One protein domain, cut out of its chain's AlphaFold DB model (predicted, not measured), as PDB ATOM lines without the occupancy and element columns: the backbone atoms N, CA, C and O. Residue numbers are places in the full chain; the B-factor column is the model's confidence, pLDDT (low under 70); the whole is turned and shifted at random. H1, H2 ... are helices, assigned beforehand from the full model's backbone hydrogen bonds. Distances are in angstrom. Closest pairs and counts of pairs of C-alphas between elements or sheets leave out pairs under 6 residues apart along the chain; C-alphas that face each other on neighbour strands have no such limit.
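This is residues 445 to 562 of the 876 residues of the protein "Transcriptional accessory protein" of Encephalitozoon intestinalis (strain ATCC 50506) (UniProt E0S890). One long helix, H2, forms a helical hairpin with H1, and near its last residues it meets H7 of a second, shorter hairpin, H6 and H7, which runs across it. The short helices H3, H4 and H5 fill in between the two hairpins, with H4 crossing H1 near the middle, and a tail without named elements, residues 543 to 562, follows H7. The printed part has 118 residues, with seven named helices, H1 to H7 in order, and no named strand; its class is all helix. It is compact, with a radius of gyration of the C-alphas of 14.8 A, yet elongated, spanning 50 by 29 by 23 A.

H2, residues 466 to 484, is the longest helix. H1, residues 445 to 454, touches it at a shallow tilt of 26 degrees, opposite ways, as a helical hairpin; their closest C-alphas, of Glu 446 and Ile 477, are 6.7 A apart. H7, residues 533 to 542, touches H2 about perpendicular, at 84 degrees, with residues 478 to 483 of H2 alone; the closest C-alphas, of Ser 482 and Tyr 542, are 4.6 A apart. H4, residues 497 to 503, touches H1 about perpendicular, at 75 degrees, the closest C-alphas being those of Asp 451 and Gly 499, 4.4 A. H6, residues 523 to 528, touches H7 as a second helical hairpin, opposite ways at a shallow tilt of 33 degrees, only just short of steep; the closest C-alphas, of Lys 527 and Tyr 536, are 5.7 A apart. H5, residues 508 to 516, and H4 are close but not clearly touching, the closest C-alphas, of Ile 501 and Lys 511, being 6.8 A apart. H5 and H6 are near each other. H3, residues 488 to 493, is close to but not clearly touching H5, with C-alphas of Leu 492 and Phe 515 closest at 6.9 A. Residues 486 to 487 pair with residues 543 to 544, parallel. Every O i to N i+4 pair is within hydrogen-bond range in H1, H2, H3 and H5, against 2 of 3 in H4, 5 of 6 in H7 and 0 of 2 in H6, where 3 of 3 O i to N i+3 pairs are.

H2 measures 27.0 A, from C-alpha 466 at (22.799, -8.101, -10.718) to C-alpha 484 at (33.789, 12.960, 2.193). H7 measures 15.0 A and ends with C-alpha 542 at (31.409, 15.530, -5.215). H1 measures 13.9 A and H5 12.5 A.

The two C-alphas farthest apart are those of Leu 463 and Gly 555, 50.4 A. The printed part has no cut. The link from H1 to H2, 11 residues, is long. Mean pLDDT of the printed part is 88.5; residues 548 to 555 are under 70.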
ATOM      1  N   PRO A 445      39.692   4.500  -1.391       94.44
ATOM      2  CA  PRO A 445      38.745   3.409  -1.620       94.44
ATOM      3  C   PRO A 445      37.688   3.743  -2.682       94.44
ATOM      4  O   PRO A 445      37.374   2.914  -3.532       94.44
ATOM      5  N   GLU A 446      37.201   4.982  -2.713       94.44
ATOM      6  CA  GLU A 446      36.266   5.529  -3.701       94.44
ATOM      7  C   GLU A 446      36.695   5.306  -5.161       94.44
ATOM      8  O   GLU A 446      35.848   5.020  -6.011       94.44
ATOM      9  N   ILE A 447      37.995   5.379  -5.465       94.06
ATOM     10  CA  ILE A 447      38.528   5.119  -6.809       94.06
ATOM     11  C   ILE A 447      38.651   3.611  -7.040       94.06
ATOM     12  O   ILE A 447      38.253   3.124  -8.097       94.06
ATOM     13  N   GLU A 448      39.133   2.847  -6.056       93.75
ATOM     14  CA  GLU A 448      39.327   1.402  -6.211       93.75
ATOM     15  C   GLU A 448      38.012   0.627  -6.366       93.75
ATOM     16  O   GLU A 448      37.922  -0.217  -7.262       93.75
ATOM     17  N   TYR A 449      36.990   0.942  -5.562       95.25
ATOM     18  CA  TYR A 449      35.653   0.344  -5.652       95.25
ATOM     19  C   TYR A 449      34.930   0.734  -6.947       95.25
ATOM     20  O   TYR A 449      34.254  -0.102  -7.552       95.25
ATOM     21  N   SER A 450      35.112   1.969  -7.424       95.44
ATOM     22  CA  SER A 450      34.542   2.413  -8.702       95.44
ATOM     23  C   SER A 450      35.238   1.775  -9.905       95.44
ATOM     24  O   SER A 450      34.578   1.404 -10.871       95.44
ATOM     25  N   ASP A 451      36.558   1.586  -9.847       94.44
ATOM     26  CA  ASP A 451      37.326   0.852 -10.858       94.44
ATOM     27  C   ASP A 451      36.953  -0.643 -10.891       94.44
ATOM     28  O   ASP A 451      36.833  -1.223 -11.969       94.44
ATOM     29  N   MET A 452      36.691  -1.265  -9.732       93.12
ATOM     30  CA  MET A 452      36.136  -2.625  -9.666       93.12
ATOM     31  C   MET A 452      34.763  -2.707 -10.340       93.12
ATOM     32  O   MET A 452      34.557  -3.576 -11.190       93.12
ATOM     33  N   LEU A 453      33.857  -1.772 -10.035       93.69
ATOM     34  CA  LEU A 453      32.517  -1.737 -10.623       93.69
ATOM     35  C   LEU A 453      32.554  -1.501 -12.145       93.69
ATOM     36  O   LEU A 453      31.845  -2.180 -12.885       93.69
ATOM     37  N   ASN A 454      33.428  -0.604 -12.620       92.31
ATOM     38  CA  ASN A 454      33.684  -0.358 -14.047       92.31
ATOM     39  C   ASN A 454      34.202  -1.619 -14.764       92.31
ATOM     40  O   ASN A 454      33.776  -1.951 -15.867       92.31
ATOM     41  N   LYS A 455      35.054  -2.399 -14.086       90.75
ATOM     42  CA  LYS A 455      35.536  -3.716 -14.539       90.75
ATOM     43  C   LYS A 455      34.520  -4.847 -14.327       90.75
ATOM     44  O   LYS A 455      34.867  -6.015 -14.471       90.75
ATOM     45  N   ASN A 456      33.258  -4.517 -14.032       89.75
ATOM     46  CA  ASN A 456      32.146  -5.442 -13.788       89.75
ATOM     47  C   ASN A 456      32.336  -6.396 -12.585       89.75
ATOM     48  O   ASN A 456      31.560  -7.348 -12.432       89.75
ATOM     49  N   ILE A 457      33.321  -6.125 -11.719       90.69
ATOM     50  CA  ILE A 457      33.616  -6.881 -10.498       90.69
ATOM     51  C   ILE A 457      32.667  -6.407  -9.394       90.69
ATOM     52  O   ILE A 457      32.732  -5.265  -8.942       90.69
ATOM     53  N   ILE A 458      31.788  -7.300  -8.947       88.81
ATOM     54  CA  ILE A 458      30.842  -7.040  -7.860       88.81
ATOM     55  C   ILE A 458      31.429  -7.619  -6.574       88.81
ATOM     56  O   ILE A 458      31.569  -8.835  -6.451       88.81
ATOM     57  N   TYR A 459      31.791  -6.738  -5.644       82.62
ATOM     58  CA  TYR A 459      32.488  -7.095  -4.405       82.62
ATOM     59  C   TYR A 459      31.557  -7.387  -3.217       82.62
ATOM     60  O   TYR A 459      31.989  -8.043  -2.274       82.62
ATOM     61  N   ILE A 460      30.282  -6.983  -3.289       82.56
ATOM     62  CA  ILE A 460      29.233  -7.353  -2.324       82.56
ATOM     63  C   ILE A 460      28.291  -8.367  -2.978       82.56
ATOM     64  O   ILE A 460      27.713  -8.092  -4.030       82.56
ATOM     65  N   GLN A 461      28.128  -9.538  -2.364       75.38
ATOM     66  CA  GLN A 461      27.227 -10.588  -2.846       75.38
ATOM     67  C   GLN A 461      25.869 -10.512  -2.139       75.38
ATOM     68  O   GLN A 461      25.796 -10.202  -0.956       75.38
ATOM     69  N   GLY A 462      24.793 -10.848  -2.850       73.38
ATOM     70  CA  GLY A 462      23.441 -10.906  -2.296       73.38
ATOM     71  C   GLY A 462      22.475 -11.611  -3.246       73.38
ATOM     72  O   GLY A 462      22.801 -11.842  -4.408       73.38
ATOM     73  N   LEU A 463      21.270 -11.933  -2.767       81.62
ATOM     74  CA  LEU A 463      20.236 -12.646  -3.543       81.62
ATOM     75  C   LEU A 463      19.470 -11.739  -4.532       81.62
ATOM     76  O   LEU A 463      18.469 -12.150  -5.118       81.62
ATOM     77  N   LEU A 464      19.910 -10.489  -4.703       87.06
ATOM     78  CA  LEU A 464      19.282  -9.507  -5.584       87.06
ATOM     79  C   LEU A 464      19.746  -9.653  -7.049       87.06
ATOM     80  O   LEU A 464      20.886 -10.041  -7.305       87.06
ATOM     81  N   PRO A 465      18.911  -9.268  -8.034       90.25
ATOM     82  CA  PRO A 465      19.324  -9.201  -9.434       90.25
ATOM     83  C   PRO A 465      20.558  -8.310  -9.641       90.25
ATOM     84  O   PRO A 465      20.668  -7.233  -9.050       90.25
ATOM     85  N   ARG A 466      21.477  -8.733 -10.521       90.19
ATOM     86  CA  ARG A 466      22.799  -8.101 -10.718       90.19
ATOM     87  C   ARG A 466      22.729  -6.591 -10.981       90.19
ATOM     88  O   ARG A 466      23.545  -5.838 -10.458       90.19
ATOM     89  N   ASN A 467      21.757  -6.148 -11.776       91.19
ATOM     90  CA  ASN A 467      21.517  -4.734 -12.075       91.19
ATOM     91  C   ASN A 467      21.100  -3.932 -10.830       91.19
ATOM     92  O   ASN A 467      21.551  -2.802 -10.668       91.19
ATOM     93  N   VAL A 468      20.294  -4.520  -9.940       91.25
ATOM     94  CA  VAL A 468      19.885  -3.896  -8.673       91.25
ATOM     95  C   VAL A 468      21.080  -3.777  -7.729       91.25
ATOM     96  O   VAL A 468      21.275  -2.711  -7.163       91.25
ATOM     97  N   ILE A 469      21.925  -4.812  -7.621       92.81
ATOM     98  CA  ILE A 469      23.162  -4.747  -6.820       92.81
ATOM     99  C   ILE A 469      24.092  -3.646  -7.349       92.81
ATOM    100  O   ILE A 469      24.525  -2.793  -6.579       92.81
ATOM    101  N   ILE A 470      24.358  -3.620  -8.662       93.56
ATOM    102  CA  ILE A 470      25.193  -2.589  -9.299       93.56
ATOM    103  C   ILE A 470      24.650  -1.186  -9.000       93.56
ATOM    104  O   ILE A 470      25.415  -0.319  -8.589       93.56
ATOM    105  N   GLU A 471      23.349  -0.955  -9.181       93.38
ATOM    106  CA  GLU A 471      22.734   0.351  -8.940       93.38
ATOM    107  C   GLU A 471      22.779   0.752  -7.457       93.38
ATOM    108  O   GLU A 471      23.139   1.882  -7.135       93.38
ATOM    109  N   THR A 472      22.520  -0.177  -6.534       94.81
ATOM    110  CA  THR A 472      22.659   0.067  -5.092       94.81
ATOM    111  C   THR A 472      24.099   0.423  -4.707       94.81
ATOM    112  O   THR A 472      24.299   1.367  -3.941       94.81
ATOM    113  N   ILE A 473      25.101  -0.248  -5.288       95.75
ATOM    114  CA  ILE A 473      26.518   0.089  -5.093       95.75
ATOM    115  C   ILE A 473      26.830   1.487  -5.651       95.75
ATOM    116  O   ILE A 473      27.420   2.296  -4.939       95.75
ATOM    117  N   LYS A 474      26.394   1.837  -6.873       95.62
ATOM    118  CA  LYS A 474      26.585   3.199  -7.423       95.62
ATOM    119  C   LYS A 474      26.023   4.270  -6.492       95.62
ATOM    120  O   LYS A 474      26.682   5.277  -6.240       95.62
ATOM    121  N   ARG A 475      24.817   4.041  -5.966       96.00
ATOM    122  CA  ARG A 475      24.149   4.944  -5.023       96.00
ATOM    123  C   ARG A 475      24.916   5.064  -3.709       96.00
ATOM    124  O   ARG A 475      25.021   6.173  -3.184       96.00
ATOM    125  N   GLY A 476      25.484   3.968  -3.205       96.69
ATOM    126  CA  GLY A 476      26.383   3.972  -2.048       96.69
ATOM    127  C   GLY A 476      27.647   4.799  -2.306       96.69
ATOM    128  O   GLY A 476      27.930   5.722  -1.544       96.69
ATOM    129  N   ILE A 477      28.337   4.552  -3.427       97.25
ATOM    130  CA  ILE A 477      29.547   5.286  -3.834       97.25
ATOM    131  C   ILE A 477      29.259   6.787  -3.935       97.25
ATOM    132  O   ILE A 477      29.907   7.566  -3.240       97.25
ATOM    133  N   LEU A 478      28.265   7.192  -4.741       96.88
ATOM    134  CA  LEU A 478      27.894   8.601  -4.945       96.88
ATOM    135  C   LEU A 478      27.529   9.305  -3.630       96.88
ATOM    136  O   LEU A 478      27.876  10.468  -3.436       96.88
ATOM    137  N   THR A 479      26.876   8.594  -2.709       96.38
ATOM    138  CA  THR A 479      26.551   9.126  -1.378       96.38
ATOM    139  C   THR A 479      27.807   9.338  -0.549       96.38
ATOM    140  O   THR A 479      28.016  10.445  -0.055       96.38
ATOM    141  N   ALA A 480      28.678   8.332  -0.451       95.19
ATOM    142  CA  ALA A 480      29.915   8.440   0.310       95.19
ATOM    143  C   ALA A 480      30.794   9.597  -0.194       95.19
ATOM    144  O   ALA A 480      31.185  10.448   0.602       95.19
ATOM    145  N   ILE A 481      31.024   9.697  -1.512       94.81
ATOM    146  CA  ILE A 481      31.848  10.774  -2.087       94.81
ATOM    147  C   ILE A 481      31.197  12.162  -1.998       94.81
ATOM    148  O   ILE A 481      31.920  13.151  -1.949       94.81
ATOM    149  N   SER A 482      29.863  12.267  -1.931       93.12
ATOM    150  CA  SER A 482      29.197  13.561  -1.690       93.12
ATOM    151  C   SER A 482      29.447  14.104  -0.280       93.12
ATOM    152  O   SER A 482      29.480  15.317  -0.088       93.12
ATOM    153  N   VAL A 483      29.672  13.205   0.687       89.19
ATOM    154  CA  VAL A 483      29.978  13.544   2.081       89.19
ATOM    155  C   VAL A 483      31.475  13.800   2.257       89.19
ATOM    156  O   VAL A 483      31.853  14.901   2.646       89.19
ATOM    157  N   VAL A 484      32.338  12.824   1.938       88.94
ATOM    158  CA  VAL A 484      33.789  12.960   2.193       88.94
ATOM    159  C   VAL A 484      34.507  13.870   1.197       88.94
ATOM    160  O   VAL A 484      35.545  14.431   1.533       88.94
ATOM    161  N   GLY A 485      33.957  14.030  -0.012       90.19
ATOM    162  CA  GLY A 485      34.610  14.729  -1.113       90.19
ATOM    163  C   GLY A 485      35.785  13.955  -1.723       90.19
ATOM    164  O   GLY A 485      36.407  13.105  -1.089       90.19
ATOM    165  N   VAL A 486      36.103  14.256  -2.983       92.12
ATOM    166  CA  VAL A 486      37.240  13.662  -3.706       92.12
ATOM    167  C   VAL A 486      38.145  14.777  -4.203       92.12
ATOM    168  O   VAL A 486      37.661  15.702  -4.857       92.12
ATOM    169  N   ASP A 487      39.449  14.704  -3.922       90.69
ATOM    170  CA  ASP A 487      40.388  15.697  -4.447       90.69
ATOM    171  C   ASP A 487      40.445  15.628  -5.982       90.69
ATOM    172  O   ASP A 487      40.759  14.590  -6.574       90.69
ATOM    173  N   ALA A 488      40.130  16.749  -6.630       91.50
ATOM    174  CA  ALA A 488      40.044  16.833  -8.079       91.50
ATOM    175  C   ALA A 488      41.410  16.636  -8.756       91.50
ATOM    176  O   ALA A 488      41.479  15.998  -9.803       91.50
ATOM    177  N   ASN A 489      42.503  17.134  -8.171       88.75
ATOM    178  CA  ASN A 489      43.842  16.986  -8.747       88.75
ATOM    179  C   ASN A 489      44.331  15.538  -8.638       88.75
ATOM    180  O   ASN A 489      44.885  14.998  -9.597       88.75
ATOM    181  N   TYR A 490      44.050  14.884  -7.512       88.69
ATOM    182  CA  TYR A 490      44.330  13.470  -7.309       88.69
ATOM    183  C   TYR A 490      43.558  12.610  -8.312       88.69
ATOM    184  O   TYR A 490      44.147  11.806  -9.037       88.69
ATOM    185  N   LEU A 491      42.244  12.831  -8.426       91.19
ATOM    186  CA  LEU A 491      41.399  12.120  -9.381       91.19
ATOM    187  C   LEU A 491      41.831  12.361 -10.836       91.19
ATOM    188  O   LEU A 491      41.724  11.456 -11.654       91.19
ATOM    189  N   LEU A 492      42.333  13.546 -11.184       89.44
ATOM    190  CA  LEU A 492      42.769  13.843 -12.550       89.44
ATOM    191  C   LEU A 492      44.082  13.164 -12.947       89.44
ATOM    192  O   LEU A 492      44.214  12.788 -14.116       89.44
ATOM    193  N   ASN A 493      45.017  12.974 -12.017       87.50
ATOM    194  CA  ASN A 493      46.289  12.306 -12.309       87.50
ATOM    195  C   ASN A 493      46.202  10.778 -12.139       87.50
ATOM    196  O   ASN A 493      46.879  10.041 -12.857       87.50
ATOM    197  N   ASN A 494      45.284  10.275 -11.304       89.88
ATOM    198  CA  ASN A 494      45.136   8.839 -11.075       89.88
ATOM    199  C   ASN A 494      44.762   8.052 -12.350       89.88
ATOM    200  O   ASN A 494      43.714   8.265 -12.965       89.88
ATOM    201  N   LYS A 495      45.562   7.037 -12.696       89.94
ATOM    202  CA  LYS A 495      45.340   6.154 -13.861       89.94
ATOM    203  C   LYS A 495      44.027   5.357 -13.827       89.94
ATOM    204  O   LYS A 495      43.645   4.790 -14.844       89.94
ATOM    205  N   ARG A 496      43.345   5.276 -12.678       91.12
ATOM    206  CA  ARG A 496      42.117   4.480 -12.466       91.12
ATOM    207  C   ARG A 496      40.848   5.351 -12.411       91.12
ATOM    208  O   ARG A 496      39.761   4.857 -12.116       91.12
ATOM    209  N   LYS A 497      40.972   6.644 -12.750       91.25
ATOM    210  CA  LYS A 497      39.922   7.678 -12.663       91.25
ATOM    211  C   LYS A 497      38.643   7.422 -13.460       91.25
ATOM    212  O   LYS A 497      37.587   7.923 -13.080       91.25
ATOM    213  N   GLU A 498      38.722   6.641 -14.539       92.31
ATOM    214  CA  GLU A 498      37.592   6.339 -15.428       92.31
ATOM    215  C   GLU A 498      36.377   5.799 -14.673       92.31
ATOM    216  O   GLU A 498      35.264   6.275 -14.889       92.31
ATOM    217  N   GLY A 499      36.594   4.857 -13.747       92.75
ATOM    218  CA  GLY A 499      35.508   4.228 -13.002       92.75
ATOM    219  C   GLY A 499      34.702   5.242 -12.197       92.75
ATOM    220  O   GLY A 499      33.485   5.302 -12.343       92.75
ATOM    221  N   LEU A 500      35.370   6.090 -11.412       95.44
ATOM    222  CA  LEU A 500      34.705   7.085 -10.565       95.44
ATOM    223  C   LEU A 500      34.060   8.210 -11.390       95.44
ATOM    224  O   LEU A 500      32.904   8.558 -11.155       95.44
ATOM    225  N   ILE A 501      34.757   8.723 -12.412       94.25
ATOM    226  CA  ILE A 501      34.226   9.768 -13.307       94.25
ATOM    227  C   ILE A 501      33.008   9.259 -14.096       94.25
ATOM    228  O   ILE A 501      32.079  10.030 -14.343       94.25
ATOM    229  N   SER A 502      32.943   7.966 -14.437       92.44
ATOM    230  CA  SER A 502      31.775   7.385 -15.116       92.44
ATOM    231  C   SER A 502      30.477   7.526 -14.307       92.44
ATOM    232  O   SER A 502      29.422   7.758 -14.906       92.44
ATOM    233  N   LEU A 503      30.557   7.457 -12.970       94.50
ATOM    234  CA  LEU A 503      29.402   7.463 -12.066       94.50
ATOM    235  C   LEU A 503      28.804   8.855 -11.836       94.50
ATOM    236  O   LEU A 503      27.614   8.953 -11.547       94.50
ATOM    237  N   ILE A 504      29.599   9.922 -11.965       93.38
ATOM    238  CA  ILE A 504      29.152  11.295 -11.681       93.38
ATOM    239  C   ILE A 504      28.001  11.686 -12.641       93.38
ATOM    240  O   ILE A 504      28.126  11.471 -13.852       93.38
ATOM    241  N   PRO A 505      26.880  12.258 -12.153       90.06
ATOM    242  CA  PRO A 505      25.702  12.600 -12.959       90.06
ATOM    243  C   PRO A 505      25.888  13.891 -13.781       90.06
ATOM    244  O   PRO A 505      25.261  14.920 -13.523       90.06
ATOM    245  N   VAL A 506      26.761  13.813 -14.788       90.94
ATOM    246  CA  VAL A 506      26.997  14.825 -15.837       90.94
ATOM    247  C   VAL A 506      27.171  14.153 -17.209       90.94
ATOM    248  O   VAL A 506      27.428  12.945 -17.290       90.94
ATOM    249  N   SER A 507      27.030  14.927 -18.283       89.56
ATOM    250  CA  SER A 507      27.141  14.503 -19.680       89.56
ATOM    251  C   SER A 507      28.497  13.890 -20.033       89.56
ATOM    252  O   SER A 507      29.535  14.137 -19.412       89.56
ATOM    253  N   ASN A 508      28.496  13.112 -21.115       89.00
ATOM    254  CA  ASN A 508      29.717  12.540 -21.676       89.00
ATOM    255  C   ASN A 508      30.664  13.622 -22.233       89.00
ATOM    256  O   ASN A 508      31.873  13.412 -22.229       89.00
ATOM    257  N   ALA A 509      30.145  14.781 -22.662       87.81
ATOM    258  CA  ALA A 509      30.967  15.923 -23.061       87.81
ATOM    259  C   ALA A 509      31.758  16.469 -21.862       87.81
ATOM    260  O   ALA A 509      32.988  16.506 -21.904       87.81
ATOM    261  N   SER A 510      31.072  16.765 -20.757       88.62
ATOM    262  CA  SER A 510      31.688  17.237 -19.511       88.62
ATOM    263  C   SER A 510      32.678  16.226 -18.916       88.62
ATOM    264  O   SER A 510      33.749  16.618 -18.450       88.62
ATOM    265  N   LYS A 511      32.407  14.915 -19.022       91.38
ATOM    266  CA  LYS A 511      33.365  13.850 -18.649       91.38
ATOM    267  C   LYS A 511      34.614  13.848 -19.534       91.38
ATOM    268  O   LYS A 511      35.723  13.797 -19.010       91.38
ATOM    269  N   ASN A 512      34.457  13.957 -20.853       88.06
ATOM    270  CA  ASN A 512      35.581  14.021 -21.794       88.06
ATOM    271  C   ASN A 512      36.442  15.279 -21.585       88.06
ATOM    272  O   ASN A 512      37.670  15.188 -21.597       88.06
ATOM    273  N   ASN A 513      35.809  16.425 -21.320       88.00
ATOM    274  CA  ASN A 513      36.496  17.663 -20.956       88.00
ATOM    275  C   ASN A 513      37.316  17.469 -19.668       88.00
ATOM    276  O   ASN A 513      38.512  17.757 -19.656       88.00
ATOM    277  N   LEU A 514      36.711  16.896 -18.619       88.12
ATOM    278  CA  LEU A 514      37.386  16.599 -17.352       88.12
ATOM    279  C   LEU A 514      38.576  15.643 -17.542       88.12
ATOM    280  O   LEU A 514      39.657  15.914 -17.025       88.12
ATOM    281  N   PHE A 515      38.436  14.569 -18.329       86.94
ATOM    282  CA  PHE A 515      39.535  13.630 -18.594       86.94
ATOM    283  C   PHE A 515      40.776  14.290 -19.224       86.94
ATOM    284  O   PHE A 515      41.883  13.793 -19.003       86.94
ATOM    285  N   SER A 516      40.596  15.392 -19.966       84.62
ATOM    286  CA  SER A 516      41.675  16.141 -20.628       84.62
ATOM    287  C   SER A 516      42.474  17.074 -19.705       84.62
ATOM    288  O   SER A 516      43.581  17.484 -20.068       84.62
ATOM    289  N   LEU A 517      41.952  17.398 -18.516       86.44
ATOM    290  CA  LEU A 517      42.655  18.229 -17.536       86.44
ATOM    291  C   LEU A 517      43.818  17.476 -16.877       86.44
ATOM    292  O   LEU A 517      43.817  16.251 -16.755       86.44
ATOM    293  N   LYS A 518      44.786  18.253 -16.378       81.81
ATOM    294  CA  LYS A 518      45.886  17.773 -15.521       81.81
ATOM    295  C   LYS A 518      45.779  18.270 -14.083       81.81
ATOM    296  O   LYS A 518      46.113  17.543 -13.157       81.81
ATOM    297  N   ASN A 519      45.337  19.510 -13.908       85.25
ATOM    298  CA  ASN A 519      45.153  20.138 -12.611       85.25
ATOM    299  C   ASN A 519      44.044  21.198 -12.659       85.25
ATOM    300  O   ASN A 519      43.626  21.639 -13.731       85.25
ATOM    301  N   VAL A 520      43.576  21.576 -11.474       88.81
ATOM    302  CA  VAL A 520      42.507  22.541 -11.199       88.81
ATOM    303  C   VAL A 520      42.958  23.373  -9.998       88.81
ATOM    304  O   VAL A 520      43.414  22.807  -8.999       88.81
ATOM    305  N   ALA A 521      42.873  24.703 -10.091       87.06
ATOM    306  CA  ALA A 521      43.273  25.594  -9.001       87.06
ATOM    307  C   ALA A 521      42.089  25.960  -8.099       87.06
ATOM    308  O   ALA A 521      42.278  26.133  -6.893       87.06
ATOM    309  N   LYS A 522      40.887  26.057  -8.679       90.50
ATOM    310  CA  LYS A 522      39.616  26.296  -7.989       90.50
ATOM    311  C   LYS A 522      38.483  25.471  -8.581       90.50
ATOM    312  O   LYS A 522      38.431  25.272  -9.792       90.50
ATOM    313  N   LEU A 523      37.503  25.095  -7.765       92.12
ATOM    314  CA  LEU A 523      36.276  24.450  -8.243       92.12
ATOM    315  C   LEU A 523      35.537  25.334  -9.265       92.12
ATOM    316  O   LEU A 523      34.970  24.807 -10.215       92.12
ATOM    317  N   GLU A 524      35.635  26.664  -9.143       91.62
ATOM    318  CA  GLU A 524      35.094  27.633 -10.112       91.62
ATOM    319  C   GLU A 524      35.669  27.467 -11.537       91.62
ATOM    320  O   GLU A 524      34.939  27.675 -12.509       91.62
ATOM    321  N   ASP A 525      36.922  27.010 -11.691       89.62
ATOM    322  CA  ASP A 525      37.559  26.797 -13.002       89.62
ATOM    323  C   ASP A 525      36.779  25.761 -13.842       89.62
ATOM    324  O   ASP A 525      36.648  25.893 -15.067       89.62
ATOM    325  N   LEU A 526      36.198  24.751 -13.176       91.38
ATOM    326  CA  LEU A 526      35.429  23.666 -13.798       91.38
ATOM    327  C   LEU A 526      34.145  24.159 -14.479       91.38
ATOM    328  O   LEU A 526      33.647  23.492 -15.386       91.38
ATOM    329  N   LYS A 527      33.627  25.341 -14.112       92.31
ATOM    330  CA  LYS A 527      32.411  25.915 -14.715       92.31
ATOM    331  C   LYS A 527      32.551  26.172 -16.217       92.31
ATOM    332  O   LYS A 527      31.551  26.212 -16.924       92.31
ATOM    333  N   SER A 528      33.785  26.307 -16.704       89.19
ATOM    334  CA  SER A 528      34.101  26.455 -18.130       89.19
ATOM    335  C   SER A 528      33.962  25.166 -18.957       89.19
ATOM    336  O   SER A 528      33.996  25.231 -20.185       89.19
ATOM    337  N   LEU A 529      33.821  24.006 -18.304       87.62
ATOM    338  CA  LEU A 529      33.864  22.676 -18.927       87.62
ATOM    339  C   LEU A 529      32.496  21.986 -18.996       87.62
ATOM    340  O   LEU A 529      32.356  21.002 -19.723       87.62
ATOM    341  N   CYS A 530      31.530  22.483 -18.220       90.12
ATOM    342  CA  CYS A 530      30.162  21.983 -18.124       90.12
ATOM    343  C   CYS A 530      29.257  22.603 -19.197       90.12
ATOM    344  O   CYS A 530      29.411  23.775 -19.538       90.12
ATOM    345  N   GLU A 531      28.261  21.861 -19.688       88.19
ATOM    346  CA  GLU A 531      27.319  22.381 -20.693       88.19
ATOM    347  C   GLU A 531      26.372  23.450 -20.118       88.19
ATOM    348  O   GLU A 531      25.860  24.299 -20.849       88.19
ATOM    349  N   ASN A 532      26.115  23.408 -18.806       91.75
ATOM    350  CA  ASN A 532      25.215  24.321 -18.103       91.75
ATOM    351  C   ASN A 532      25.507  24.371 -16.585       91.75
ATOM    352  O   ASN A 532      26.330  23.625 -16.057       91.75
ATOM    353  N   GLU A 533      24.810  25.257 -15.869       93.25
ATOM    354  CA  GLU A 533      24.997  25.468 -14.424       93.25
ATOM    355  C   GLU A 533      24.511  24.295 -13.548       93.25
ATOM    356  O   GLU A 533      25.057  24.088 -12.469       93.25
ATOM    357  N   VAL A 534      23.553  23.487 -14.019       93.62
ATOM    358  CA  VAL A 534      23.076  22.289 -13.301       93.62
ATOM    359  C   VAL A 534      24.147  21.199 -13.309       93.62
ATOM    360  O   VAL A 534      24.404  20.584 -12.279       93.62
ATOM    361  N   GLU A 535      24.834  20.996 -14.437       93.44
ATOM    362  CA  GLU A 535      25.987  20.092 -14.495       93.44
ATOM    363  C   GLU A 535      27.137  20.542 -13.593       93.44
ATOM    364  O   GLU A 535      27.786  19.706 -12.970       93.44
ATOM    365  N   TYR A 536      27.383  21.851 -13.510       95.50
ATOM    366  CA  TYR A 536      28.421  22.412 -12.647       95.50
ATOM    367  C   TYR A 536      28.115  22.197 -11.156       95.50
ATOM    368  O   TYR A 536      28.981  21.735 -10.408       95.50
ATOM    369  N   ASP A 537      26.879  22.473 -10.732       95.56
ATOM    370  CA  ASP A 537      26.407  22.209  -9.369       95.56
ATOM    371  C   ASP A 537      26.425  20.696  -9.052       95.56
ATOM    372  O   ASP A 537      26.881  20.274  -7.986       95.56
ATOM    373  N   ASN A 538      26.023  19.844 -10.003       95.06
ATOM    374  CA  ASN A 538      26.137  18.389  -9.860       95.06
ATOM    375  C   ASN A 538      27.603  17.942  -9.718       95.06
ATOM    376  O   ASN A 538      27.900  17.109  -8.869       95.06
ATOM    377  N   LEU A 539      28.528  18.477 -10.520       95.06
ATOM    378  CA  LEU A 539      29.944  18.097 -10.494       95.06
ATOM    379  C   LEU A 539      30.634  18.536  -9.194       95.06
ATOM    380  O   LEU A 539      31.320  17.737  -8.553       95.06
ATOM    381  N   THR A 540      30.437  19.792  -8.784       95.38
ATOM    382  CA  THR A 540      31.113  20.377  -7.611       95.38
ATOM    383  C   THR A 540      30.535  19.919  -6.267       95.38
ATOM    384  O   THR A 540      31.205  20.044  -5.244       95.38
ATOM    385  N   THR A 541      29.385  19.236  -6.264       95.12
ATOM    386  CA  THR A 541      28.893  18.461  -5.107       95.12
ATOM    387  C   THR A 541      29.912  17.416  -4.627       95.12
ATOM    388  O   THR A 541      30.148  17.297  -3.423       95.12
ATOM    389  N   TYR A 542      30.560  16.689  -5.544       95.12
ATOM    390  CA  TYR A 542      31.409  15.530  -5.215       95.12
ATOM    391  C   TYR A 542      32.918  15.835  -5.162       95.12
ATOM    392  O   TYR A 542      33.687  15.040  -4.620       95.12
ATOM    393  N   LEU A 543      33.359  16.960  -5.734       94.12
ATOM    394  CA  LEU A 543      34.778  17.317  -5.855       94.12
ATOM    395  C   LEU A 543      35.222  18.352  -4.816       94.12
ATOM    396  O   LEU A 543      34.458  19.233  -4.425       94.12
ATOM    397  N   ARG A 544      36.485  18.255  -4.402       91.25
ATOM    398  CA  ARG A 544      37.189  19.169  -3.489       91.25
ATOM    399  C   ARG A 544      38.579  19.484  -4.044       91.25
ATOM    400  O   ARG A 544      39.043  18.811  -4.966       91.25
ATOM    401  N   ILE A 545      39.258  20.481  -3.485       90.12
ATOM    402  CA  ILE A 545      40.660  20.798  -3.799       90.12
ATOM    403  C   ILE A 545      41.409  21.043  -2.493       90.12
ATOM    404  O   ILE A 545      41.170  22.043  -1.819       90.12
ATOM    405  N   TYR A 546      42.331  20.150  -2.142       84.12
ATOM    406  CA  TYR A 546      43.097  20.241  -0.902       84.12
ATOM    407  C   TYR A 546      44.455  20.927  -1.142       84.12
ATOM    408  O   TYR A 546      45.286  20.426  -1.909       84.12
ATOM    409  N   PRO A 547      44.723  22.084  -0.504       70.50
ATOM    410  CA  PRO A 547      45.985  22.790  -0.681       70.50
ATOM    411  C   PRO A 547      47.156  21.961  -0.132       70.50
ATOM    412  O   PRO A 547      47.093  21.422   0.968       70.50
ATOM    413  N   GLY A 548      48.244  21.880  -0.901       66.75
ATOM    414  CA  GLY A 548      49.472  21.181  -0.502       66.75
ATOM    415  C   GLY A 548      49.573  19.706  -0.907       66.75
ATOM    416  O   GLY A 548      50.645  19.134  -0.733       66.75
ATOM    417  N   VAL A 549      48.536  19.093  -1.498       67.94
ATOM    418  CA  VAL A 549      48.632  17.712  -2.029       67.94
ATOM    419  C   VAL A 549      49.622  17.632  -3.200       67.94
ATOM    420  O   VAL A 549      50.450  16.726  -3.237       67.94
ATOM    421  N   PHE A 550      49.575  18.611  -4.113       66.06
ATOM    422  CA  PHE A 550      50.456  18.706  -5.283       66.06
ATOM    423  C   PHE A 550      51.385  19.924  -5.214       66.06
ATOM    424  O   PHE A 550      50.956  21.059  -4.981       66.06
ATOM    425  N   SER A 551      52.662  19.689  -5.508       57.88
ATOM    426  CA  SER A 551      53.779  20.634  -5.440       57.88
ATOM    427  C   SER A 551      53.803  21.655  -6.602       57.88
ATOM    428  O   SER A 551      54.765  21.755  -7.361       57.88
ATOM    429  N   GLY A 552      52.745  22.466  -6.747       57.66
ATOM    430  CA  GLY A 552      52.717  23.541  -7.757       57.66
ATOM    431  C   GLY A 552      51.430  24.364  -7.910       57.66
ATOM    432  O   GLY A 552      51.439  25.361  -8.634       57.66
ATOM    433  N   VAL A 553      50.325  23.995  -7.253       59.88
ATOM    434  CA  VAL A 553      49.064  24.754  -7.332       59.88
ATOM    435  C   VAL A 553      49.114  25.948  -6.373       59.88
ATOM    436  O   VAL A 553      49.317  25.776  -5.174       59.88
ATOM    437  N   SER A 554      48.922  27.166  -6.887       56.81
ATOM    438  CA  SER A 554      48.918  28.400  -6.086       56.81
ATOM    439  C   SER A 554      47.681  29.253  -6.380       56.81
ATOM    440  O   SER A 554      47.282  29.396  -7.532       56.81
ATOM    441  N   GLY A 555      47.074  29.824  -5.332       64.88
ATOM    442  CA  GLY A 555      45.917  30.728  -5.449       64.88
ATOM    443  C   GLY A 555      44.522  30.095  -5.317       64.88
ATOM    444  O   GLY A 555      43.556  30.711  -5.768       64.88
ATOM    445  N   GLY A 556      44.403  28.906  -4.714       73.00
ATOM    446  CA  GLY A 556      43.113  28.244  -4.461       73.00
ATOM    447  C   GLY A 556      42.183  28.996  -3.494       73.00
ATOM    448  O   GLY A 556      42.595  29.924  -2.795       73.00
ATOM    449  N   GLU A 557      40.909  28.605  -3.467       86.56
ATOM    450  CA  GLU A 557      39.894  29.118  -2.536       86.56
ATOM    451  C   GLU A 557      39.844  28.231  -1.271       86.56
ATOM    452  O   GLU A 557      39.656  27.024  -1.399       86.56
ATOM    453  N   PRO A 558      39.968  28.777  -0.042       84.12
ATOM    454  CA  PRO A 558      40.001  27.964   1.185       84.12
ATOM    455  C   PRO A 558      38.731  27.157   1.491       84.12
ATOM    456  O   PRO A 558      38.763  26.284   2.352       84.12
ATOM    457  N   LEU A 559      37.608  27.461   0.837       88.50
ATOM    458  CA  LEU A 559      36.364  26.705   0.980       88.50
ATOM    459  C   LEU A 559      36.289  25.495   0.029       88.50
ATOM    460  O   LEU A 559      35.474  24.606   0.268       88.50
ATOM    461  N   ASP A 560      37.157  25.397  -0.986       90.50
ATOM    462  CA  ASP A 560      37.183  24.267  -1.932       90.50
ATOM    463  C   ASP A 560      37.648  22.952  -1.274       90.50
ATOM    464  O   ASP A 560      37.350  21.868  -1.777       90.50
ATOM    465  N   SER A 561      38.347  23.023  -0.135       87.12
ATOM    466  CA  SER A 561      38.726  21.863   0.688       87.12
ATOM    467  C   SER A 561      37.666  21.468   1.726       87.12
ATOM    468  O   SER A 561      37.912  20.572   2.531       87.12
ATOM    469  N   THR A 562      36.507  22.138   1.755       88.19
ATOM    470  CA  THR A 562      35.428  21.896   2.734       88.19
ATOM    471  C   THR A 562      34.204  21.256   2.065       88.19
ATOM    472  O   THR A 562      33.990  21.466   0.872       88.19
TER     473      THR A 562